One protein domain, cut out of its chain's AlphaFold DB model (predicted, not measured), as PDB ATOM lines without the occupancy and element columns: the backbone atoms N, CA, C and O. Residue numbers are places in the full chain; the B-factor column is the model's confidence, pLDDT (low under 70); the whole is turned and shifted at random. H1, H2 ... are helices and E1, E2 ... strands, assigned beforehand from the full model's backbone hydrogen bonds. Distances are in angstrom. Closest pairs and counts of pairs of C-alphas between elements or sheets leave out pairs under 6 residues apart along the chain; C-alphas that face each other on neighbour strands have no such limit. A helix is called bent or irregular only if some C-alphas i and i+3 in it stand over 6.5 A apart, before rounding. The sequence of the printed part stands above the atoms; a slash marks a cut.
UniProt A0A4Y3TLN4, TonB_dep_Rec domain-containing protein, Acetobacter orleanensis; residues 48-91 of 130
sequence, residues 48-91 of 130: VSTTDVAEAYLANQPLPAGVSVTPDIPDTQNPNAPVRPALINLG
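Overview. This is residues 48 to 91 of the 130 residues of the protein "TonB_dep_Rec domain-containing protein" of Acetobacter orleanensis (UniProt A0A4Y3TLN4). A small two-stranded hairpin, E1 and E2, has one short helix, H1, over one face, nearer to E2 than to E1; the long loop of the hairpin reaches away from this small body and makes much of its length, and the tip of that loop, residues 76 to 81, sticks out free. The 44 printed residues have one named helix and two named strands, in the order H1, E1, E2 along the chain, and the sheet has the order E1 - E2 and is antiparallel. The class is mixed, helices and strands, with 18 residues in named elements, under half of those printed. The whole is only just compact, close to loose, with a radius of gyration of the C-alphas of 10.8 A. The C-alphas span 32 by 16 by 13 A along their three main axes, an outline that is only just elongated.

Arrangement. The sheet is made of E1, residues 68 to 71, and E2, residues 85 to 89, which are antiparallel neighbours and form a hairpin. The angle between their N-to-C directions is 161 degrees. C-alphas that face each other are those of Val 69 and Ile 88, 4.7 A apart, and those of Pro 71 and Pro 85, 4.8 A apart. Across the pair, N of Ser 68 and O of Asn 89 are within hydrogen-bond range at 2.9 A, and so are N of Ala 86 and O of Thr 70, also at 2.9 A. The helix H1, residues 50 to 58, has 5 pairs of C-alphas within 8 A of E2. The closest C-alphas of these two elements are those of Ala 54 and Pro 85, 6.5 A apart, and their centres are 9.5 A apart. H1 and E1 have 1 pair of C-alphas within 8 A, those of Tyr 57 and Val 69, 7.7 A apart, and their centres are 10.4 A apart. In H1 every O i to N i+4 pair of the backbone is within hydrogen-bond range.

Along the chain. E1 runs from Ser 68, with its C-alpha at (16.840, -17.895, -37.557), to Pro 71, and measures 9.8 A from first to last C-alpha. E2, the longest strand by residues with 5, runs from Pro 85 to Asn 89, where the C-alpha is at (12.110, -19.141, -35.706), and measures 10.4 A. H1 has 9 residues, from Thr 50, with its C-alpha at (13.899, -27.142, -32.831), to Leu 58, and measures 12.4 A from first to last C-alpha. H1 is neither bent nor irregular.

Size, cuts and confidence. The printed part is one domain and runs from Val 48 to Gly 91 without a cut, within a full chain of 130 residues. The first and last printed C-alphas are 9.7 A apart. The two C-alphas farthest apart are those of Ala 65, between H1 and E1, and Gln 77, between E1 and E2, at 33.4 A. The link from H1 to E1, with 9 residues between them, is short but not tight. The link from E1 to E2 is long, with 13 residues between them. These are residues 72 to 84, which have no named element, and their C-alphas lie 6 to 19 A from the mean of all C-alphas. Of these, residues 76 to 81 stand free, with no C-alpha 8 or more residues away along the chain within 10 A. The mean pLDDT of the printed part is 84.0, and no printed residue is under 70; the mean is 86 for H1, 87 for E1 and 86 for E2.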
ATOM      1  N   VAL A  48      11.857 -28.849 -39.788       83.81
ATOM      2  CA  VAL A  48      13.097 -28.948 -39.020       83.81
ATOM      3  C   VAL A  48      12.788 -28.970 -37.521       83.81
ATOM      4  O   VAL A  48      12.012 -28.155 -37.021       83.81
ATOM      5  N   SER A  49      13.431 -29.885 -36.796       83.75
ATOM      6  CA  SER A  49      13.339 -29.991 -35.338       83.75
ATOM      7  C   SER A  49      13.998 -28.792 -34.654       83.75
ATOM      8  O   SER A  49      15.124 -28.409 -34.976       83.75
ATOM      9  N   THR A  50      13.324 -28.214 -33.658       83.12
ATOM     10  CA  THR A  50      13.899 -27.142 -32.831       83.12
ATOM     11  C   THR A  50      15.120 -27.609 -32.042       83.12
ATOM     12  O   THR A  50      16.004 -26.801 -31.771       83.12
ATOM     13  N   THR A  51      15.183 -28.895 -31.686       85.25
ATOM     14  CA  THR A  51      16.306 -29.477 -30.940       85.25
ATOM     15  C   THR A  51      17.562 -29.515 -31.803       85.25
ATOM     16  O   THR A  51      18.593 -28.993 -31.395       85.25
ATOM     17  N   ASP A  52      17.447 -30.003 -33.038       85.94
ATOM     18  CA  ASP A  52      18.569 -30.106 -33.978       85.94
ATOM     19  C   ASP A  52      19.129 -28.715 -34.320       85.94
ATOM     20  O   ASP A  52      20.336 -28.524 -34.467       85.94
ATOM     21  N   VAL A  53      18.253 -27.707 -34.402       86.31
ATOM     22  CA  VAL A  53      18.650 -26.305 -34.604       86.31
ATOM     23  C   VAL A  53      19.381 -25.749 -33.385       86.31
ATOM     24  O   VAL A  53      20.372 -25.037 -33.546       86.31
ATOM     25  N   ALA A  54      18.904 -26.051 -32.176       85.56
ATOM     26  CA  ALA A  54      19.561 -25.626 -30.946       85.56
ATOM     27  C   ALA A  54      20.965 -26.241 -30.830       85.56
ATOM     28  O   ALA A  54      21.917 -25.534 -30.511       85.56
ATOM     29  N   GLU A  55      21.111 -27.526 -31.154       87.50
ATOM     30  CA  GLU A  55      22.404 -28.214 -31.169       87.50
ATOM     31  C   GLU A  55      23.350 -27.634 -32.226       87.50
ATOM     32  O   GLU A  55      24.500 -27.322 -31.915       87.50
ATOM     33  N   ALA A  56      22.863 -27.408 -33.452       86.81
ATOM     34  CA  ALA A  56      23.647 -26.783 -34.514       86.81
ATOM     35  C   ALA A  56      24.129 -25.376 -34.124       86.81
ATOM     36  O   ALA A  56      25.279 -25.023 -34.384       86.81
ATOM     37  N   TYR A  57      23.280 -24.594 -33.450       86.75
ATOM     38  CA  TYR A  57      23.631 -23.269 -32.946       86.75
ATOM     39  C   TYR A  57      24.742 -23.331 -31.887       86.75
ATOM     40  O   TYR A  57      25.738 -22.617 -31.999       86.75
ATOM     41  N   LEU A  58      24.623 -24.227 -30.901       87.44
ATOM     42  CA  LEU A  58      25.647 -24.412 -29.865       87.44
ATOM     43  C   LEU A  58      26.970 -24.954 -30.434       87.44
ATOM     44  O   LEU A  58      28.043 -24.613 -29.937       87.44
ATOM     45  N   ALA A  59      26.909 -25.756 -31.498       88.44
ATOM     46  CA  ALA A  59      28.069 -26.308 -32.194       88.44
ATOM     47  C   ALA A  59      28.697 -25.354 -33.233       88.44
ATOM     48  O   ALA A  59      29.622 -25.759 -33.943       88.44
ATOM     49  N   ASN A  60      28.215 -24.106 -33.346       84.75
ATOM     50  CA  ASN A  60      28.619 -23.133 -34.375       84.75
ATOM     51  C   ASN A  60      28.532 -23.687 -35.813       84.75
ATOM     52  O   ASN A  60      29.336 -23.345 -36.681       84.75
ATOM     53  N   GLN A  61      27.561 -24.564 -36.064       87.12
ATOM     54  CA  GLN A  61      27.288 -25.124 -37.381       87.12
ATOM     55  C   GLN A  61      26.350 -24.207 -38.179       87.12
ATOM     56  O   GLN A  61      25.557 -23.457 -37.600       87.12
ATOM     57  N   PRO A  62      26.411 -24.249 -39.521       84.88
ATOM     58  CA  PRO A  62      25.480 -23.506 -40.356       84.88
ATOM     59  C   PRO A  62      24.034 -23.948 -40.095       84.88
ATOM     60  O   PRO A  62      23.714 -25.136 -40.118       84.88
ATOM     61  N   LEU A  63      23.153 -22.971 -39.865       84.31
ATOM     62  CA  LEU A  63      21.733 -23.218 -39.628       84.31
ATOM     63  C   LEU A  63      21.008 -23.613 -40.932       84.31
ATOM     64  O   LEU A  63      21.352 -23.104 -42.005       84.31
ATOM     65  N   PRO A  64      19.968 -24.468 -40.861       79.75
ATOM     66  CA  PRO A  64      19.136 -24.807 -42.012       79.75
ATOM     67  C   PRO A  64      18.477 -23.575 -42.648       79.75
ATOM     68  O   PRO A  64      18.143 -22.596 -41.977       79.75
ATOM     69  N   ALA A  65      18.247 -23.628 -43.960       76.12
ATOM     70  CA  ALA A  65      17.652 -22.514 -44.694       76.12
ATOM     71  C   ALA A  65      16.266 -22.131 -44.139       76.12
ATOM     72  O   ALA A  65      15.429 -22.991 -43.866       76.12
ATOM     73  N   GLY A  66      16.019 -20.824 -44.007       73.50
ATOM     74  CA  GLY A  66      14.752 -20.291 -43.493       73.50
ATOM     75  C   GLY A  66      14.622 -20.299 -41.968       73.50
ATOM     76  O   GLY A  66      13.610 -19.816 -41.464       73.50
ATOM     77  N   VAL A  67      15.639 -20.787 -41.248       82.06
ATOM     78  CA  VAL A  67      15.688 -20.793 -39.784       82.06
ATOM     79  C   VAL A  67      16.553 -19.642 -39.275       82.06
ATOM     80  O   VAL A  67      17.652 -19.405 -39.775       82.06
ATOM     81  N   SER A  68      16.073 -18.927 -38.259       84.88
ATOM     82  CA  SER A  68      16.840 -17.895 -37.557       84.88
ATOM     83  C   SER A  68      16.776 -18.110 -36.051       84.88
ATOM     84  O   SER A  68      15.699 -18.377 -35.513       84.88
ATOM     85  N   VAL A  69      17.911 -17.942 -35.378       86.31
ATOM     86  CA  VAL A  69      18.027 -18.060 -33.922       86.31
ATOM     87  C   VAL A  69      18.327 -16.689 -33.331       86.31
ATOM     88  O   VAL A  69      19.281 -16.031 -33.747       86.31
ATOM     89  N   THR A  70      17.525 -16.269 -32.356       88.56
ATOM     90  CA  THR A  70      17.809 -15.086 -31.538       88.56
ATOM     91  C   THR A  70      18.560 -15.535 -30.280       88.56
ATOM     92  O   THR A  70      18.015 -16.357 -29.532       88.56
ATOM     93  N   PRO A  71      19.785 -15.031 -30.036       87.00
ATOM     94  CA  PRO A  71      20.539 -15.339 -28.824       87.00
ATOM     95  C   PRO A  71      19.826 -14.812 -27.574       87.00
ATOM     96  O   PRO A  71      19.173 -13.769 -27.626       87.00
ATOM     97  N   ASP A  72      19.973 -15.521 -26.460       85.50
ATOM     98  CA  ASP A  72      19.536 -15.048 -25.146       85.50
ATOM     99  C   ASP A  72      20.514 -14.024 -24.542       85.50
ATOM    100  O   ASP A  72      21.562 -13.705 -25.110       85.50
ATOM    101  N   ILE A  73      20.177 -13.506 -23.365       85.31
ATOM    102  CA  ILE A  73      21.069 -12.669 -22.567       85.31
ATOM    103  C   ILE A  73      22.269 -13.523 -22.102       85.31
ATOM    104  O   ILE A  73      22.063 -14.608 -21.549       85.31
ATOM    105  N   PRO A  74      23.522 -13.063 -22.298       83.31
ATOM    106  CA  PRO A  74      24.704 -13.750 -21.783       83.31
ATOM    107  C   PRO A  74      24.653 -13.923 -20.259       83.31
ATOM    108  O   PRO A  74      24.247 -13.010 -19.539       83.31
ATOM    109  N   ASP A  75      25.098 -15.081 -19.765       80.69
ATOM    110  CA  ASP A  75      25.180 -15.356 -18.327       80.69
ATOM    111  C   ASP A  75      26.154 -14.377 -17.651       80.69
ATOM    112  O   ASP A  75      27.316 -14.256 -18.042       80.69
ATOM    113  N   THR A  76      25.686 -13.692 -16.607       83.62
ATOM    114  CA  THR A  76      26.490 -12.737 -15.838       83.62
ATOM    115  C   THR A  76      27.595 -13.417 -15.033       83.62
ATOM    116  O   THR A  76      28.624 -12.791 -14.777       83.62
ATOM    117  N   GLN A  77      27.417 -14.687 -14.650       85.38
ATOM    118  CA  GLN A  77      28.415 -15.462 -13.912       85.38
ATOM    119  C   GLN A  77      29.447 -16.123 -14.833       85.38
ATOM    120  O   GLN A  77      30.577 -16.351 -14.404       85.38
ATOM    121  N   ASN A  78      29.098 -16.384 -16.098       79.94
ATOM    122  CA  ASN A  78      29.997 -16.970 -17.097       79.94
ATOM    123  C   ASN A  78      29.892 -16.242 -18.454       79.94
ATOM    124  O   ASN A  78      29.381 -16.813 -19.420       79.94
ATOM    125  N   PRO A  79      30.434 -15.012 -18.578       80.62
ATOM    126  CA  PRO A  79      30.236 -14.169 -19.765       80.62
ATOM    127  C   PRO A  79      30.824 -14.730 -21.068       80.62
ATOM    128  O   PRO A  79      30.427 -14.314 -22.152       80.62
ATOM    129  N   ASN A  80      31.778 -15.661 -20.967       82.06
ATOM    130  CA  ASN A  80      32.467 -16.264 -22.111       82.06
ATOM    131  C   ASN A  80      31.860 -17.609 -22.551       82.06
ATOM    132  O   ASN A  80      32.366 -18.222 -23.491       82.06
ATOM    133  N   ALA A  81      30.831 -18.110 -21.860       79.88
ATOM    134  CA  ALA A  81      30.177 -19.357 -22.242       79.88
ATOM    135  C   ALA A  81      29.334 -19.169 -23.521       79.88
ATOM    136  O   ALA A  81      28.831 -18.069 -23.765       79.88
ATOM    137  N   PRO A  82      29.139 -20.229 -24.333       78.75
ATOM    138  CA  PRO A  82      28.225 -20.178 -25.468       78.75
ATOM    139  C   PRO A  82      26.832 -19.728 -25.026       78.75
ATOM    140  O   PRO A  82      26.224 -20.313 -24.126       78.75
ATOM    141  N   VAL A  83      26.336 -18.668 -25.660       85.69
ATOM    142  CA  VAL A  83      25.015 -18.115 -25.367       85.69
ATOM    143  C   VAL A  83      23.958 -19.114 -25.826       85.69
ATOM    144  O   VAL A  83      24.053 -19.677 -26.913       85.69
ATOM    145  N   ARG A  84      22.949 -19.359 -24.991       85.12
ATOM    146  CA  ARG A  84      21.836 -20.255 -25.328       85.12
ATOM    147  C   ARG A  84      20.881 -19.596 -26.339       85.12
ATOM    148  O   ARG A  84      20.758 -18.370 -26.353       85.12
ATOM    149  N   PRO A  85      20.172 -20.375 -27.167       85.62
ATOM    150  CA  PRO A  85      19.131 -19.832 -28.034       85.62
ATOM    151  C   PRO A  85      17.890 -19.433 -27.210       85.62
ATOM    152  O   PRO A  85      17.321 -20.278 -26.523       85.62
ATOM    153  N   ALA A  86      17.448 -18.172 -27.294       86.50
ATOM    154  CA  ALA A  86      16.211 -17.705 -26.647       86.50
ATOM    155  C   ALA A  86      14.967 -17.987 -27.497       86.50
ATOM    156  O   ALA A  86      13.928 -18.398 -26.985       86.50
ATOM    157  N   LEU A  87      15.068 -17.754 -28.807       86.31
ATOM    158  CA  LEU A  87      13.975 -17.963 -29.750       86.31
ATOM    159  C   LEU A  87      14.503 -18.625 -31.015       86.31
ATOM    160  O   LEU A  87      15.445 -18.135 -31.638       86.31
ATOM    161  N   ILE A  88      13.842 -19.705 -31.421       85.69
ATOM    162  CA  ILE A  88      14.092 -20.381 -32.689       85.69
ATOM    163  C   ILE A  88      12.894 -20.120 -33.598       85.69
ATOM    164  O   ILE A  88      11.782 -20.563 -33.319       85.69
ATOM    165  N   ASN A  89      13.122 -19.396 -34.690       84.31
ATOM    166  CA  ASN A  89      12.110 -19.141 -35.706       84.31
ATOM    167  C   ASN A  89      12.380 -20.035 -36.918       84.31
ATOM    168  O   ASN A  89      13.362 -19.834 -37.628       84.31
ATOM    169  N   LEU A  90      11.512 -21.022 -37.140       82.69
ATOM    170  CA  LEU A  90      11.682 -22.043 -38.181       82.69
ATOM    171  C   LEU A  90      11.250 -21.576 -39.583       82.69
ATOM    172  O   LEU A  90      11.651 -22.174 -40.581       82.69
ATOM    173  N   GLY A  91      10.453 -20.506 -39.665       80.00
ATOM    174  CA  GLY A  91       9.940 -19.973 -40.925       80.00
ATOM    175  C   GLY A  91       8.932 -20.888 -41.636       80.00
ATOM    176  O   GLY A  91       8.533 -21.947 -41.147       80.00
TER     177      GLY A  91